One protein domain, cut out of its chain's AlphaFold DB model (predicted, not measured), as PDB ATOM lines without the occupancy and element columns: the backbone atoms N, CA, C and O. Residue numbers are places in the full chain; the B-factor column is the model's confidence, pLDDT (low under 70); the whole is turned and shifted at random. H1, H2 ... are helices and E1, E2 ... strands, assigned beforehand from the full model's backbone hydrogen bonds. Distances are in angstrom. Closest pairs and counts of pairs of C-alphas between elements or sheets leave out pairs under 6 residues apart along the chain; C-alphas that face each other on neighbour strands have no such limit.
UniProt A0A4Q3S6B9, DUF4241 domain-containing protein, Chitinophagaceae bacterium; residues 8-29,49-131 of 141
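Overview. This is residues 8 to 29 and 49 to 131 of the 141 residues of the protein "DUF4241 domain-containing protein" of Chitinophagaceae bacterium (UniProt A0A4Q3S6B9). Two antiparallel sheets stand as the arms of an open V, one made of E1, E7, E6 and E2 and the other of E3, E5 and E4; the link from E5 to E6, residues 105 to 109, lies at its closed end. On the face of the three-strand sheet turned away from the other sheet, H3 covers E4, and H1 crosses near the turn between E4 and E5. The printed part has 105 residues, with three named helices and seven named strands in the order E1 E2 E3 H1 H2 H3 E4 E5 E6 E7, of mixed class, helices and strands. The sheets run E1, E7, E6, E2 and E3, E5, E4. The whole is compact, with a radius of gyration of the C-alphas of 14.5 A and spans of 44 by 32 by 23 A.

Arrangement. E1, residues 12 to 16, is an edge strand of the larger sheet, antiparallel to its neighbour E7, residues 124 to 130, at 166 degrees; N 15 and O 127 are 2.8 A apart, within hydrogen-bond range. E7 forms a hairpin with E6, residues 110 to 118, at 158 degrees, where N 115 and O 128 are 2.8 A apart. E2, residues 24 to 27, is the other edge strand, antiparallel to E6 at 150 degrees, with N 116 and O 26 at 2.8 A. This sheet is strongly twisted, its C-alphas lying up to 4.6 A off the best plane. In the second sheet E3, residues 52 to 55, is antiparallel to E5, residues 98 to 104, at 152 degrees, with N 55 and O 101 at 2.8 A. E5 forms a hairpin with E4, residues 90 to 95, at 154 degrees, with N 93 and O 100 at 2.8 A. Between the sheets, the closest C-alphas of E1 and E5 are those of Ala 13 and Cys 103, 7.9 A apart; E3 and E6 are apart. H1, residues 58 to 63, is on the second sheet at a height of 8.0 A, only just over E5 with 3 of its C-alphas, and runs across the strands at 88 degrees to E5 on the local plane; its closest C-alphas to E5 are those of Val 60 and Asn 98, 6.3 A apart. H3, residues 75 to 81, is on the same face at a height of 7.7 A, over E4 and along the strands at 22 degrees on the local plane; the C-alphas of Met 80 and Phe 90 are their closest, 4.9 A apart. These two helices form two layers with the sheet, helices on one face of it. H2, residues 67 to 70, only grazes this sheet with residues 69 to 70. H2 and H3 touch only at the corner, the closest C-alphas being those of Leu 68 and Leu 76, 5.9 A apart. Every O i to N i+4 pair is within hydrogen-bond range in H3, against 1 of 2 in H1, and H2 is too short for such a pair.

Along the chain. E1 begins at C-alpha 12, (21.292, 45.915, -39.216), and measures 13.0 A from first to last C-alpha. E2 measures 10.5 A, E3 10.1 A, H1 9.0 A, H2 5.0 A and H3 9.9 A. E4 measures 15.5 A and E5 20.7 A. E6 is the longest strand, 26.3 A from C-alpha 110 at (22.003, 37.086, -28.844). E7 measures 17.4 A and ends at C-alpha 130, (18.948, 41.834, -38.234).

Size, cuts and confidence. The two C-alphas farthest apart are those of Ser 73 and Ser 120, at 43.8 A. Residues 30 to 48 are cut out, and C-alphas 29 and 49 stand 20.0 A apart across the cut. Of the links that are printed whole, E1 to E2 and H3 to E4 are short and the others tight. The mean pLDDT of the printed part is 94.8, and no printed residue is under 70.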
ATOM      1  N   GLU A   8      23.889  55.294 -30.176       90.56
ATOM      2  CA  GLU A   8      23.753  54.615 -31.463       90.56
ATOM      3  C   GLU A   8      23.965  53.112 -31.297       90.56
ATOM      4  O   GLU A   8      24.936  52.669 -30.683       90.56
ATOM      5  N   LYS A   9      23.060  52.320 -31.879       90.62
ATOM      6  CA  LYS A   9      23.129  50.856 -31.897       90.62
ATOM      7  C   LYS A   9      23.060  50.331 -33.325       90.62
ATOM      8  O   LYS A   9      22.324  50.858 -34.174       90.62
ATOM      9  N   VAL A  10      23.820  49.274 -33.602       94.19
ATOM     10  CA  VAL A  10      23.784  48.601 -34.902       94.19
ATOM     11  C   VAL A  10      22.490  47.796 -34.989       94.19
ATOM     12  O   VAL A  10      22.357  46.754 -34.368       94.19
ATOM     13  N   ALA A  11      21.509  48.304 -35.736       94.81
ATOM     14  CA  ALA A  11      20.239  47.604 -35.949       94.81
ATOM     15  C   ALA A  11      20.336  46.524 -37.032       94.81
ATOM     16  O   ALA A  11      19.785  45.443 -36.882       94.81
ATOM     17  N   PHE A  12      21.074  46.823 -38.100       95.69
ATOM     18  CA  PHE A  12      21.292  45.915 -39.216       95.69
ATOM     19  C   PHE A  12      22.732  46.036 -39.706       95.69
ATOM     20  O   PHE A  12      23.281  47.143 -39.729       95.69
ATOM     21  N   ALA A  13      23.296  44.924 -40.167       96.19
ATOM     22  CA  ALA A  13      24.513  44.894 -40.972       96.19
ATOM     23  C   ALA A  13      24.171  44.432 -42.390       96.19
ATOM     24  O   ALA A  13      23.295  43.589 -42.574       96.19
ATOM     25  N   ARG A  14      24.846  44.990 -43.401       96.50
ATOM     26  CA  ARG A  14      24.571  44.680 -44.807       96.50
ATOM     27  C   ARG A  14      25.854  44.515 -45.607       96.50
ATOM     28  O   ARG A  14      26.650  45.448 -45.674       96.50
ATOM     29  N   ILE A  15      25.984  43.379 -46.286       95.81
ATOM     30  CA  ILE A  15      27.015  43.127 -47.296       95.81
ATOM     31  C   ILE A  15      26.423  43.368 -48.689       95.81
ATOM     32  O   ILE A  15      25.301  42.950 -48.998       95.81
ATOM     33  N   LEU A  16      27.177  44.089 -49.516       96.38
ATOM     34  CA  LEU A  16      26.800  44.524 -50.857       96.38
ATOM     35  C   LEU A  16      27.590  43.708 -51.892       96.38
ATOM     36  O   LEU A  16      28.763  43.992 -52.105       96.38
ATOM     37  N   PHE A  17      26.975  42.713 -52.540       95.94
ATOM     38  CA  PHE A  17      27.663  41.914 -53.567       95.94
ATOM     39  C   PHE A  17      27.598  42.553 -54.964       95.94
ATOM     40  O   PHE A  17      28.542  42.448 -55.738       95.94
ATOM     41  N   SER A  18      26.507  43.251 -55.297       97.38
ATOM     42  CA  SER A  18      26.355  43.983 -56.571       97.38
ATOM     43  C   SER A  18      25.392  45.166 -56.432       97.38
ATOM     44  O   SER A  18      24.598  45.195 -55.510       97.38
ATOM     45  N   ASN A  19      25.361  46.154 -57.325       97.00
ATOM     46  CA  ASN A  19      24.373  47.249 -57.223       97.00
ATOM     47  C   ASN A  19      22.968  46.895 -57.751       97.00
ATOM     48  O   ASN A  19      22.100  47.765 -57.775       97.00
ATOM     49  N   ALA A  20      22.724  45.639 -58.138       97.94
ATOM     50  CA  ALA A  20      21.425  45.210 -58.643       97.94
ATOM     51  C   ALA A  20      20.307  45.380 -57.583       97.94
ATOM     52  O   ALA A  20      20.563  45.198 -56.384       97.94
ATOM     53  N   PRO A  21      19.071  45.733 -57.992       97.81
ATOM     54  CA  PRO A  21      17.920  45.759 -57.095       97.81
ATOM     55  C   PRO A  21      17.583  44.362 -56.562       97.81
ATOM     56  O   PRO A  21      17.618  43.384 -57.306       97.81
ATOM     57  N   VAL A  22      17.192  44.282 -55.288       98.25
ATOM     58  CA  VAL A  22      16.644  43.045 -54.713       98.25
ATOM     59  C   VAL A  22      15.190  42.902 -55.146       98.25
ATOM     60  O   VAL A  22      14.396  43.813 -54.923       98.25
ATOM     61  N   VAL A  23      14.831  41.749 -55.706       98.31
ATOM     62  CA  VAL A  23      13.443  41.412 -56.073       98.31
ATOM     63  C   VAL A  23      12.850  40.315 -55.190       98.31
ATOM     64  O   VAL A  23      11.637  40.129 -55.167       98.31
ATOM     65  N   LYS A  24      13.693  39.579 -54.453       97.31
ATOM     66  CA  LYS A  24      13.276  38.490 -53.565       97.31
ATOM     67  C   LYS A  24      14.204  38.388 -52.360       97.31
ATOM     68  O   LYS A  24      15.420  38.448 -52.514       97.31
ATOM     69  N   TRP A  25      13.627  38.161 -51.185       96.38
ATOM     70  CA  TRP A  25      14.362  37.846 -49.962       96.38
ATOM     71  C   TRP A  25      14.140  36.391 -49.558       96.38
ATOM     72  O   TRP A  25      13.038  35.861 -49.709       96.38
ATOM     73  N   GLN A  26      15.180  35.755 -49.025       95.50
ATOM     74  CA  GLN A  26      15.094  34.462 -48.344       95.50
ATOM     75  C   GLN A  26      15.937  34.498 -47.072       95.50
ATOM     76  O   GLN A  26      16.904  35.255 -46.988       95.50
ATOM     77  N   MET A  27      15.581  33.682 -46.082       94.88
ATOM     78  CA  MET A  27      16.435  33.471 -44.915       94.88
ATOM     79  C   MET A  27      17.753  32.818 -45.352       94.88
ATOM     80  O   MET A  27      17.761  31.963 -46.237       94.88
ATOM     81  N   ALA A  28      18.868  33.253 -44.774       94.56
ATOM     82  CA  ALA A  28      20.170  32.647 -45.006       94.56
ATOM     83  C   ALA A  28      20.267  31.360 -44.178       94.56
ATOM     84  O   ALA A  28      20.340  31.423 -42.953       94.56
ATOM     85  N   THR A  29      20.260  30.212 -44.849       93.88
ATOM     86  CA  THR A  29      20.325  28.887 -44.224       93.88
ATOM     87  C   THR A  29      21.472  28.067 -44.813       93.88
ATOM     88  O   THR A  29      21.948  28.337 -45.919       93.88
ATOM     89  N   ASP A  49      28.238  35.477 -28.775       87.06
ATOM     90  CA  ASP A  49      28.746  35.606 -27.412       87.06
ATOM     91  C   ASP A  49      30.054  36.410 -27.517       87.06
ATOM     92  O   ASP A  49      30.996  35.982 -28.185       87.06
ATOM     93  N   GLY A  50      30.057  37.645 -27.012       87.31
ATOM     94  CA  GLY A  50      31.121  38.632 -27.247       87.31
ATOM     95  C   GLY A  50      30.705  39.830 -28.111       87.31
ATOM     96  O   GLY A  50      31.550  40.580 -28.611       87.31
ATOM     97  N   SER A  51      29.395  40.029 -28.299       91.62
ATOM     98  CA  SER A  51      28.796  41.253 -28.850       91.62
ATOM     99  C   SER A  51      29.380  41.712 -30.199       91.62
ATOM    100  O   SER A  51      29.428  42.912 -30.497       91.62
ATOM    101  N   THR A  52      29.859  40.758 -31.003       94.94
ATOM    102  CA  THR A  52      30.585  40.993 -32.256       94.94
ATOM    103  C   THR A  52      30.139  39.992 -33.315       94.94
ATOM    104  O   THR A  52      30.288  38.786 -33.147       94.94
ATOM    105  N   ALA A  53      29.610  40.499 -34.427       96.00
ATOM    106  CA  ALA A  53      29.307  39.704 -35.610       96.00
ATOM    107  C   ALA A  53      30.468  39.802 -36.606       96.00
ATOM    108  O   ALA A  53      30.951  40.904 -36.883       96.00
ATOM    109  N   ILE A  54      30.888  38.658 -37.153       96.25
ATOM    110  CA  ILE A  54      31.965  38.542 -38.143       96.25
ATOM    111  C   ILE A  54      31.414  37.904 -39.420       96.25
ATOM    112  O   ILE A  54      30.773  36.858 -39.377       96.25
ATOM    113  N   TYR A  55      31.711  38.522 -40.559       96.69
ATOM    114  CA  TYR A  55      31.323  38.082 -41.894       96.69
ATOM    115  C   TYR A  55      32.573  37.785 -42.707       96.69
ATOM    116  O   TYR A  55      33.428  38.654 -42.884       96.69
ATOM    117  N   MET A  56      32.670  36.565 -43.220       96.25
ATOM    118  CA  MET A  56      33.812  36.103 -43.998       96.25
ATOM    119  C   MET A  56      33.379  35.021 -44.983       96.25
ATOM    120  O   MET A  56      32.413  34.300 -44.730       96.25
ATOM    121  N   ASP A  57      34.097  34.906 -46.096       95.00
ATOM    122  CA  ASP A  57      33.933  33.790 -47.025       95.00
ATOM    123  C   ASP A  57      34.740  32.554 -46.583       95.00
ATOM    124  O   ASP A  57      35.489  32.567 -45.600       95.00
ATOM    125  N   GLU A  58      34.584  31.454 -47.322       94.38
ATOM    126  CA  GLU A  58      35.271  30.192 -47.036       94.38
ATOM    127  C   GLU A  58      36.805  30.301 -47.144       94.38
ATOM    128  O   GLU A  58      37.534  29.641 -46.400       94.38
ATOM    129  N   THR A  59      37.309  31.145 -48.047       95.69
ATOM    130  CA  THR A  59      38.747  31.360 -48.258       95.69
ATOM    131  C   THR A  59      39.364  32.076 -47.063       95.69
ATOM    132  O   THR A  59      40.430  31.683 -46.582       95.69
ATOM    133  N   VAL A  60      38.685  33.097 -46.542       96.94
ATOM    134  CA  VAL A  60      39.083  33.808 -45.326       96.94
ATOM    135  C   VAL A  60      38.990  32.882 -44.119       96.94
ATOM    136  O   VAL A  60      39.948  32.805 -43.354       96.94
ATOM    137  N   LYS A  61      37.899  32.114 -43.984       95.75
ATOM    138  CA  LYS A  61      37.703  31.172 -42.870       95.75
ATOM    139  C   LYS A  61      38.863  30.183 -42.722       95.75
ATOM    140  O   LYS A  61      39.286  29.921 -41.603       95.75
ATOM    141  N   LYS A  62      39.403  29.660 -43.830       95.50
ATOM    142  CA  LYS A  62      40.549  28.725 -43.823       95.50
ATOM    143  C   LYS A  62      41.828  29.326 -43.230       95.50
ATOM    144  O   LYS A  62      42.664  28.580 -42.737       95.50
ATOM    145  N   ASN A  63      41.974  30.649 -43.287       94.88
ATOM    146  CA  ASN A  63      43.164  31.376 -42.844       94.88
ATOM    147  C   ASN A  63      42.916  32.224 -41.584       94.88
ATOM    148  O   ASN A  63      43.822  32.919 -41.125       94.88
ATOM    149  N   PHE A  64      41.695  32.216 -41.048       95.88
ATOM    150  CA  PHE A  64      41.322  33.011 -39.888       95.88
ATOM    151  C   PHE A  64      41.704  32.285 -38.595       95.88
ATOM    152  O   PHE A  64      41.282  31.153 -38.368       95.88
ATOM    153  N   ASP A  65      42.480  32.948 -37.733       95.44
ATOM    154  CA  ASP A  65      42.752  32.462 -36.378       95.44
ATOM    155  C   ASP A  65      41.569  32.824 -35.457       95.44
ATOM    156  O   ASP A  65      41.377  34.010 -35.163       95.44
ATOM    157  N   PRO A  66      40.778  31.845 -34.971       92.19
ATOM    158  CA  PRO A  66      39.610  32.114 -34.131       92.19
ATOM    159  C   PRO A  66      39.958  32.839 -32.825       92.19
ATOM    160  O   PRO A  66      39.133  33.601 -32.323       92.19
ATOM    161  N   LYS A  67      41.197  32.724 -32.324       93.44
ATOM    162  CA  LYS A  67      41.642  33.441 -31.115       93.44
ATOM    163  C   LYS A  67      41.587  34.960 -31.271       93.44
ATOM    164  O   LYS A  67      41.505  35.681 -30.275       93.44
ATOM    165  N   LEU A  68      41.610  35.466 -32.508       94.69
ATOM    166  CA  LEU A  68      41.418  36.888 -32.785       94.69
ATOM    167  C   LEU A  68      40.019  37.366 -32.377       94.69
ATOM    168  O   LEU A  68      39.886  38.517 -31.967       94.69
ATOM    169  N   ALA A  69      39.000  36.507 -32.460       92.44
ATOM    170  CA  ALA A  69      37.628  36.829 -32.070       92.44
ATOM    171  C   ALA A  69      37.355  36.626 -30.567       92.44
ATOM    172  O   ALA A  69      36.397  37.187 -30.049       92.44
ATOM    173  N   GLU A  70      38.199  35.872 -29.859       89.69
ATOM    174  CA  GLU A  70      38.004  35.527 -28.439       89.69
ATOM    175  C   GLU A  70      38.681  36.512 -27.469       89.69
ATOM    176  O   GLU A  70      38.342  36.569 -26.288       89.69
ATOM    177  N   ASN A  71      39.655  37.295 -27.942       90.81
ATOM    178  CA  ASN A  71      40.449  38.191 -27.102       90.81
ATOM    179  C   ASN A  71      40.262  39.657 -27.505       90.81
ATOM    180  O   ASN A  71      40.770  40.076 -28.539       90.81
ATOM    181  N   TYR A  72      39.651  40.470 -26.639       90.06
ATOM    182  CA  TYR A  72      39.433  41.906 -26.873       90.06
ATOM    183  C   TYR A  72      40.703  42.752 -27.054       90.06
ATOM    184  O   TYR A  72      40.611  43.881 -27.523       90.06
ATOM    185  N   SER A  73      41.881  42.231 -26.702       94.00
ATOM    186  CA  SER A  73      43.174  42.883 -26.970       94.00
ATOM    187  C   SER A  73      43.813  42.432 -28.290       94.00
ATOM    188  O   SER A  73      44.949  42.803 -28.583       94.00
ATOM    189  N   SER A  74      43.135  41.590 -29.077       96.75
ATOM    190  CA  SER A  74      43.663  41.092 -30.346       96.75
ATOM    191  C   SER A  74      43.749  42.206 -31.402       96.75
ATOM    192  O   SER A  74      43.018  43.201 -31.330       96.75
ATOM    193  N   PRO A  75      44.579  42.020 -32.448       97.19
ATOM    194  CA  PRO A  75      44.628  42.934 -33.585       97.19
ATOM    195  C   PRO A  75      43.262  43.233 -34.217       97.19
ATOM    196  O   PRO A  75      43.055  44.345 -34.693       97.19
ATOM    197  N   LEU A  76      42.322  42.279 -34.201       97.00
ATOM    198  CA  LEU A  76      40.976  42.480 -34.745       97.00
ATOM    199  C   LEU A  76      40.229  43.581 -33.983       97.00
ATOM    200  O   LEU A  76      39.713  44.514 -34.595       97.00
ATOM    201  N   PHE A  77      40.195  43.500 -32.654       95.94
ATOM    202  CA  PHE A  77      39.482  44.476 -31.830       95.94
ATOM    203  C   PHE A  77      40.193  45.827 -31.779       95.94
ATOM    204  O   PHE A  77      39.525  46.857 -31.846       95.94
ATOM    205  N   VAL A  78      41.530  45.827 -31.773       96.56
ATOM    206  CA  VAL A  78      42.325  47.054 -31.927       96.56
ATOM    207  C   VAL A  78      41.987  47.759 -33.245       96.56
ATOM    208  O   VAL A  78      41.869  48.982 -33.278       96.56
ATOM    209  N   GLU A  79      41.793  47.011 -34.335       97.44
ATOM    210  CA  GLU A  79      41.380  47.593 -35.615       97.44
ATOM    211  C   GLU A  79      39.941  48.117 -35.573       97.44
ATOM    212  O   GLU A  79      39.668  49.198 -36.091       97.44
ATOM    213  N   MET A  80      39.018  47.394 -34.930       96.44
ATOM    214  CA  MET A  80      37.646  47.876 -34.737       96.44
ATOM    215  C   MET A  80      37.616  49.204 -33.965       96.44
ATOM    216  O   MET A  80      36.862  50.106 -34.331       96.44
ATOM    217  N   ASP A  81      38.454  49.360 -32.937       95.25
ATOM    218  CA  ASP A  81      38.505  50.571 -32.109       95.25
ATOM    219  C   ASP A  81      38.904  51.827 -32.893       95.25
ATOM    220  O   ASP A  81      38.444  52.926 -32.573       95.25
ATOM    221  N   LYS A  82      39.659  51.685 -33.991       96.19
ATOM    222  CA  LYS A  82      39.973  52.806 -34.899       96.19
ATOM    223  C   LYS A  82      38.737  53.388 -35.586       96.19
ATOM    224  O   LYS A  82      38.758  54.539 -36.019       96.19
ATOM    225  N   HIS A  83      37.660  52.613 -35.687       94.19
ATOM    226  CA  HIS A  83      36.394  53.031 -36.284       94.19
ATOM    227  C   HIS A  83      35.261  53.120 -35.253       94.19
ATOM    228  O   HIS A  83      34.084  53.017 -35.609       94.19
ATOM    229  N   TYR A  84      35.598  53.330 -33.979       91.31
ATOM    230  CA  TYR A  84      34.617  53.544 -32.925       91.31
ATOM    231  C   TYR A  84      33.768  54.800 -33.170       91.31
ATOM    232  O   TYR A  84      34.271  55.882 -33.479       91.31
ATOM    233  N   ARG A  85      32.452  54.667 -32.991       85.75
ATOM    234  CA  ARG A  85      31.454  55.731 -33.116       85.75
ATOM    235  C   ARG A  85      30.385  55.526 -32.054       85.75
ATOM    236  O   ARG A  85      29.712  54.513 -32.071       85.75
ATOM    237  N   ARG A  86      30.213  56.472 -31.125       82.56
ATOM    238  CA  ARG A  86      29.054  56.543 -30.201       82.56
ATOM    239  C   ARG A  86      28.541  55.177 -29.679       82.56
ATOM    240  O   ARG A  86      27.339  54.926 -29.712       82.56
ATOM    241  N   ARG A  87      29.448  54.337 -29.154       83.38
ATOM    242  CA  ARG A  87      29.218  52.983 -28.586       83.38
ATOM    243  C   ARG A  87      29.086  51.801 -29.550       83.38
ATOM    244  O   ARG A  87      28.749  50.711 -29.099       83.38
ATOM    245  N   TRP A  88      29.438  51.962 -30.815       90.31
ATOM    246  CA  TRP A  88      29.622  50.843 -31.735       90.31
ATOM    247  C   TRP A  88      30.929  50.992 -32.514       90.31
ATOM    248  O   TRP A  88      31.443  52.092 -32.704       90.31
ATOM    249  N   ARG A  89      31.492  49.871 -32.950       93.50
ATOM    250  CA  ARG A  89      32.710  49.805 -33.761       93.50
ATOM    251  C   ARG A  89      32.539  48.782 -34.874       93.50
ATOM    252  O   ARG A  89      31.709  47.874 -34.785       93.50
ATOM    253  N   PHE A  90      33.320  48.950 -35.931       96.00
ATOM    254  CA  PHE A  90      33.343  48.049 -37.075       96.00
ATOM    255  C   PHE A  90      34.731  48.022 -37.709       96.00
ATOM    256  O   PHE A  90      35.552  48.885 -37.438       96.00
ATOM    257  N   THR A  91      35.009  47.050 -38.566       97.12
ATOM    258  CA  THR A  91      36.220  47.062 -39.389       97.12
ATOM    259  C   THR A  91      36.056  46.191 -40.629       97.12
ATOM    260  O   THR A  91      35.240  45.268 -40.643       97.12
ATOM    261  N   MET A  92      36.866  46.484 -41.646       97.00
ATOM    262  CA  MET A  92      37.225  45.552 -42.711       97.00
ATOM    263  C   MET A  92      38.639  45.042 -42.411       97.00
ATOM    264  O   MET A  92      39.629  45.695 -42.745       97.00
ATOM    265  N   PHE A  93      38.742  43.906 -41.728       97.50
ATOM    266  CA  PHE A  93      40.008  43.380 -41.225       97.50
ATOM    267  C   PHE A  93      40.694  42.498 -42.271       97.50
ATOM    268  O   PHE A  93      40.067  41.613 -42.854       97.50
ATOM    269  N   LYS A  94      41.991  42.726 -42.504       96.69
ATOM    270  CA  LYS A  94      42.782  41.992 -43.502       96.69
ATOM    271  C   LYS A  94      43.184  40.607 -42.983       96.69
ATOM    272  O   LYS A  94      43.735  40.485 -41.892       96.69
ATOM    273  N   VAL A  95      42.967  39.578 -43.800       95.56
ATOM    274  CA  VAL A  95      43.380  38.187 -43.556       95.56
ATOM    275  C   VAL A  95      44.053  37.660 -44.824       95.56
ATOM    276  O   VAL A  95      43.386  37.312 -45.801       95.56
ATOM    277  N   GLY A  96      45.389  37.641 -44.837       91.00
ATOM    278  CA  GLY A  96      46.151  37.399 -46.067       91.00
ATOM    279  C   GLY A  96      45.825  38.463 -47.120       91.00
ATOM    280  O   GLY A  96      45.834  39.649 -46.806       91.00
ATOM    281  N   GLU A  97      45.487  38.051 -48.340       93.19
ATOM    282  CA  GLU A  97      45.055  38.956 -49.422       93.19
ATOM    283  C   GLU A  97      43.547  39.276 -49.400       93.19
ATOM    284  O   GLU A  97      43.077  40.094 -50.187       93.19
ATOM    285  N   ASN A  98      42.788  38.662 -48.490       95.50
ATOM    286  CA  ASN A  98      41.338  38.826 -48.377       95.50
ATOM    287  C   ASN A  98      40.962  39.650 -47.132       95.50
ATOM    288  O   ASN A  98      41.822  40.097 -46.367       95.50
ATOM    289  N   GLN A  99      39.661  39.865 -46.923       96.00
ATOM    290  CA  GLN A  99      39.140  40.629 -45.789       96.00
ATOM    291  C   GLN A  99      37.913  39.964 -45.168       96.00
ATOM    292  O   GLN A  99      37.116  39.336 -45.861       96.00
ATOM    293  N   LEU A 100      37.734  40.173 -43.865       97.50
ATOM    294  CA  LEU A 100      36.465  39.959 -43.169       97.50
ATOM    295  C   LEU A 100      35.868  41.296 -42.745       97.50
ATOM    296  O   LEU A 100      36.594  42.266 -42.525       97.50
ATOM    297  N   ALA A 101      34.550  41.340 -42.593       97.44
ATOM    298  CA  ALA A 101      33.877  42.449 -41.932       97.44
ATOM    299  C   ALA A 101      33.555  42.051 -40.492       97.44
ATOM    300  O   ALA A 101      33.040  40.960 -40.259       97.44
ATOM    301  N   ALA A 102      33.808  42.933 -39.532       96.75
ATOM    302  CA  ALA A 102      33.362  42.752 -38.155       96.75
ATOM    303  C   ALA A 102      32.634  44.002 -37.671       96.75
ATOM    304  O   ALA A 102      33.009  45.119 -38.026       96.75
ATOM    305  N   CYS A 103      31.597  43.834 -36.859       96.00
ATOM    306  CA  CYS A 103      30.888  44.947 -36.232       96.00
ATOM    307  C   CYS A 103      30.270  44.522 -34.905       96.00
ATOM    308  O   CYS A 103      30.021  43.336 -34.684       96.00
ATOM    309  N   ASN A 104      30.011  45.489 -34.026       94.31
ATOM    310  CA  ASN A 104      29.176  45.200 -32.869       94.31
ATOM    311  C   ASN A 104      27.770  44.794 -33.296       94.31
ATOM    312  O   ASN A 104      27.194  45.355 -34.227       94.31
ATOM    313  N   THR A 105      27.205  43.871 -32.539       93.44
ATOM    314  CA  THR A 105      25.771  43.607 -32.543       93.44
ATOM    315  C   THR A 105      25.023  44.725 -31.808       93.44
ATOM    316  O   THR A 105      25.611  45.505 -31.057       93.44
ATOM    317  N   GLY A 106      23.713  44.833 -32.040       85.38
ATOM    318  CA  GLY A 106      22.890  45.927 -31.520       85.38
ATOM    319  C   GLY A 106      22.895  46.047 -29.994       85.38
ATOM    320  O   GLY A 106      23.398  47.035 -29.464       85.38
ATOM    321  N   MET A 107      22.344  45.052 -29.293       87.25
ATOM    322  CA  MET A 107      22.231  45.033 -27.821       87.25
ATOM    323  C   MET A 107      23.262  44.119 -27.141       87.25
ATOM    324  O   MET A 107      23.142  43.839 -25.953       87.25
ATOM    325  N   GLY A 108      24.284  43.690 -27.880       90.31
ATOM    326  CA  GLY A 108      25.272  42.726 -27.414       90.31
ATOM    327  C   GLY A 108      24.930  41.297 -27.827       90.31
ATOM    328  O   GLY A 108      24.589  41.048 -28.986       90.31
ATOM    329  N   ASP A 109      25.069  40.355 -26.908       93.25
ATOM    330  CA  ASP A 109      24.915  38.928 -27.195       93.25
ATOM    331  C   ASP A 109      23.480  38.572 -27.602       93.25
ATOM    332  O   ASP A 109      22.517  39.266 -27.263       93.25
ATOM    333  N   GLY A 110      23.322  37.494 -28.369       94.12
ATOM    334  CA  GLY A 110      22.003  37.086 -28.844       94.12
ATOM    335  C   GLY A 110      22.024  36.103 -30.004       94.12
ATOM    336  O   GLY A 110      23.074  35.625 -30.430       94.12
ATOM    337  N   TYR A 111      20.829  35.801 -30.513       94.50
ATOM    338  CA  TYR A 111      20.615  34.934 -31.668       94.50
ATOM    339  C   TYR A 111      20.012  35.749 -32.813       94.50
ATOM    340  O   TYR A 111      18.932  36.332 -32.676       94.50
ATOM    341  N   PHE A 112      20.732  35.821 -33.932       95.06
ATOM    342  CA  PHE A 112      20.438  36.760 -35.013       95.06
ATOM    343  C   PHE A 112      20.308  36.045 -36.354       95.06
ATOM    344  O   PHE A 112      21.105  35.165 -36.685       95.06
ATOM    345  N   ALA A 113      19.314  36.447 -37.145       95.00
ATOM    346  CA  ALA A 113      19.086  35.915 -38.482       95.00
ATOM    347  C   ALA A 113      19.737  36.796 -39.549       95.00
ATOM    348  O   ALA A 113      19.836  38.019 -39.412       95.00
ATOM    349  N   SER A 114      20.135  36.157 -40.647       96.00
ATOM    350  CA  SER A 114      20.522  36.854 -41.871       96.00
ATOM    351  C   SER A 114      19.584  36.506 -43.017       96.00
ATOM    352  O   SER A 114      18.967  35.444 -43.036       96.00
ATOM    353  N   TYR A 115      19.493  37.407 -43.986       96.31
ATOM    354  CA  TYR A 115      18.608  37.314 -45.136       96.31
ATOM    355  C   TYR A 115      19.396  37.595 -46.412       96.31
ATOM    356  O   TYR A 115      20.119  38.593 -46.501       96.31
ATOM    357  N   ILE A 116      19.244  36.720 -47.400       97.44
ATOM    358  CA  ILE A 116      19.842  36.863 -48.724       97.44
ATOM    359  C   ILE A 116      18.834  37.557 -49.632       97.44
ATOM    360  O   ILE A 116      17.688  37.121 -49.764       97.44
ATOM    361  N   GLY A 117      19.269  38.654 -50.246       97.94
ATOM    362  CA  GLY A 117      18.522  39.354 -51.282       97.94
ATOM    363  C   GLY A 117      19.000  38.910 -52.657       97.94
ATOM    364  O   GLY A 117      20.198  38.977 -52.938       97.94
ATOM    365  N   PHE A 118      18.068  38.486 -53.503       98.44
ATOM    366  CA  PHE A 118      18.312  38.033 -54.869       98.44
ATOM    367  C   PHE A 118      17.847  39.076 -55.881       98.44
ATOM    368  O   PHE A 118      16.817  39.725 -55.678       98.44
ATOM    369  N   ASP A 119      18.606  39.232 -56.963       98.56
ATOM    370  CA  ASP A 119      18.234  40.084 -58.093       98.56
ATOM    371  C   ASP A 119      17.286  39.380 -59.084       98.56
ATOM    372  O   ASP A 119      16.880  38.231 -58.884       98.56
ATOM    373  N   SER A 120      16.908  40.074 -60.163       98.31
ATOM    374  CA  SER A 120      15.989  39.561 -61.190       98.31
ATOM    375  C   SER A 120      16.509  38.351 -61.968       98.31
ATOM    376  O   SER A 120      15.728  37.703 -62.656       98.31
ATOM    377  N   THR A 121      17.806  38.047 -61.882       98.06
ATOM    378  CA  THR A 121      18.414  36.854 -62.491       98.06
ATOM    379  C   THR A 121      18.462  35.667 -61.529       98.06
ATOM    380  O   THR A 121      18.785  34.556 -61.938       98.06
ATOM    381  N   GLY A 122      18.121  35.886 -60.254       97.88
ATOM    382  CA  GLY A 122      18.254  34.894 -59.195       97.88
ATOM    383  C   GLY A 122      19.649  34.844 -58.567       97.88
ATOM    384  O   GLY A 122      19.927  33.911 -57.817       97.88
ATOM    385  N   ALA A 123      20.520  35.825 -58.826       98.12
ATOM    386  CA  ALA A 123      21.834  35.902 -58.194       98.12
ATOM    387  C   ALA A 123      21.758  36.630 -56.833       98.12
ATOM    388  O   ALA A 123      21.046  37.635 -56.711       98.12
ATOM    389  N   PRO A 124      22.485  36.173 -55.791       97.56
ATOM    390  CA  PRO A 124      22.611  36.911 -54.539       97.56
ATOM    391  C   PRO A 124      23.270  38.275 -54.765       97.56
ATOM    392  O   PRO A 124      24.411  38.362 -55.213       97.56
ATOM    393  N   CYS A 125      22.581  39.354 -54.403       98.19
ATOM    394  CA  CYS A 125      23.128  40.709 -54.461       98.19
ATOM    395  C   CYS A 125      23.299  41.331 -53.068       98.19
ATOM    396  O   CYS A 125      24.091  42.262 -52.903       98.19
ATOM    397  N   ARG A 126      22.614  40.825 -52.036       97.88
ATOM    398  CA  ARG A 126      22.687  41.342 -50.658       97.88
ATOM    399  C   ARG A 126      22.751  40.215 -49.637       97.88
ATOM    400  O   ARG A 126      22.073  39.207 -49.799       97.88
ATOM    401  N   LEU A 127      23.449  40.465 -48.535       97.44
ATOM    402  CA  LEU A 127      23.236  39.776 -47.262       97.44
ATOM    403  C   LEU A 127      22.900  40.835 -46.213       97.44
ATOM    404  O   LEU A 127      23.621  41.826 -46.115       97.44
ATOM    405  N   THR A 128      21.823  40.651 -45.454       97.19
ATOM    406  CA  THR A 128      21.440  41.561 -44.364       97.19
ATOM    407  C   THR A 128      21.233  40.775 -43.082       97.19
ATOM    408  O   THR A 128      20.455  39.833 -43.087       97.19
ATOM    409  N   THR A 129      21.891  41.164 -41.996       97.00
ATOM    410  CA  THR A 129      21.639  40.630 -40.652       97.00
ATOM    411  C   THR A 129      20.781  41.607 -39.874       97.00
ATOM    412  O   THR A 129      21.066  42.805 -39.888       97.00
ATOM    413  N   ASP A 130      19.767  41.090 -39.189       95.56
ATOM    414  CA  ASP A 130      18.948  41.834 -38.234       95.56
ATOM    415  C   ASP A 130      19.417  41.552 -36.803       95.56
ATOM    416  O   ASP A 130      19.468  40.396 -36.381       95.56
ATOM    417  N   PHE A 131      19.750  42.609 -36.060       95.38
ATOM    418  CA  PHE A 131      20.147  42.521 -34.653       95.38
ATOM    419  C   PHE A 131      18.978  42.700 -33.673       95.38
ATOM    420  O   PHE A 131      19.198  43.025 -32.507       95.38
TER     421      PHE A 131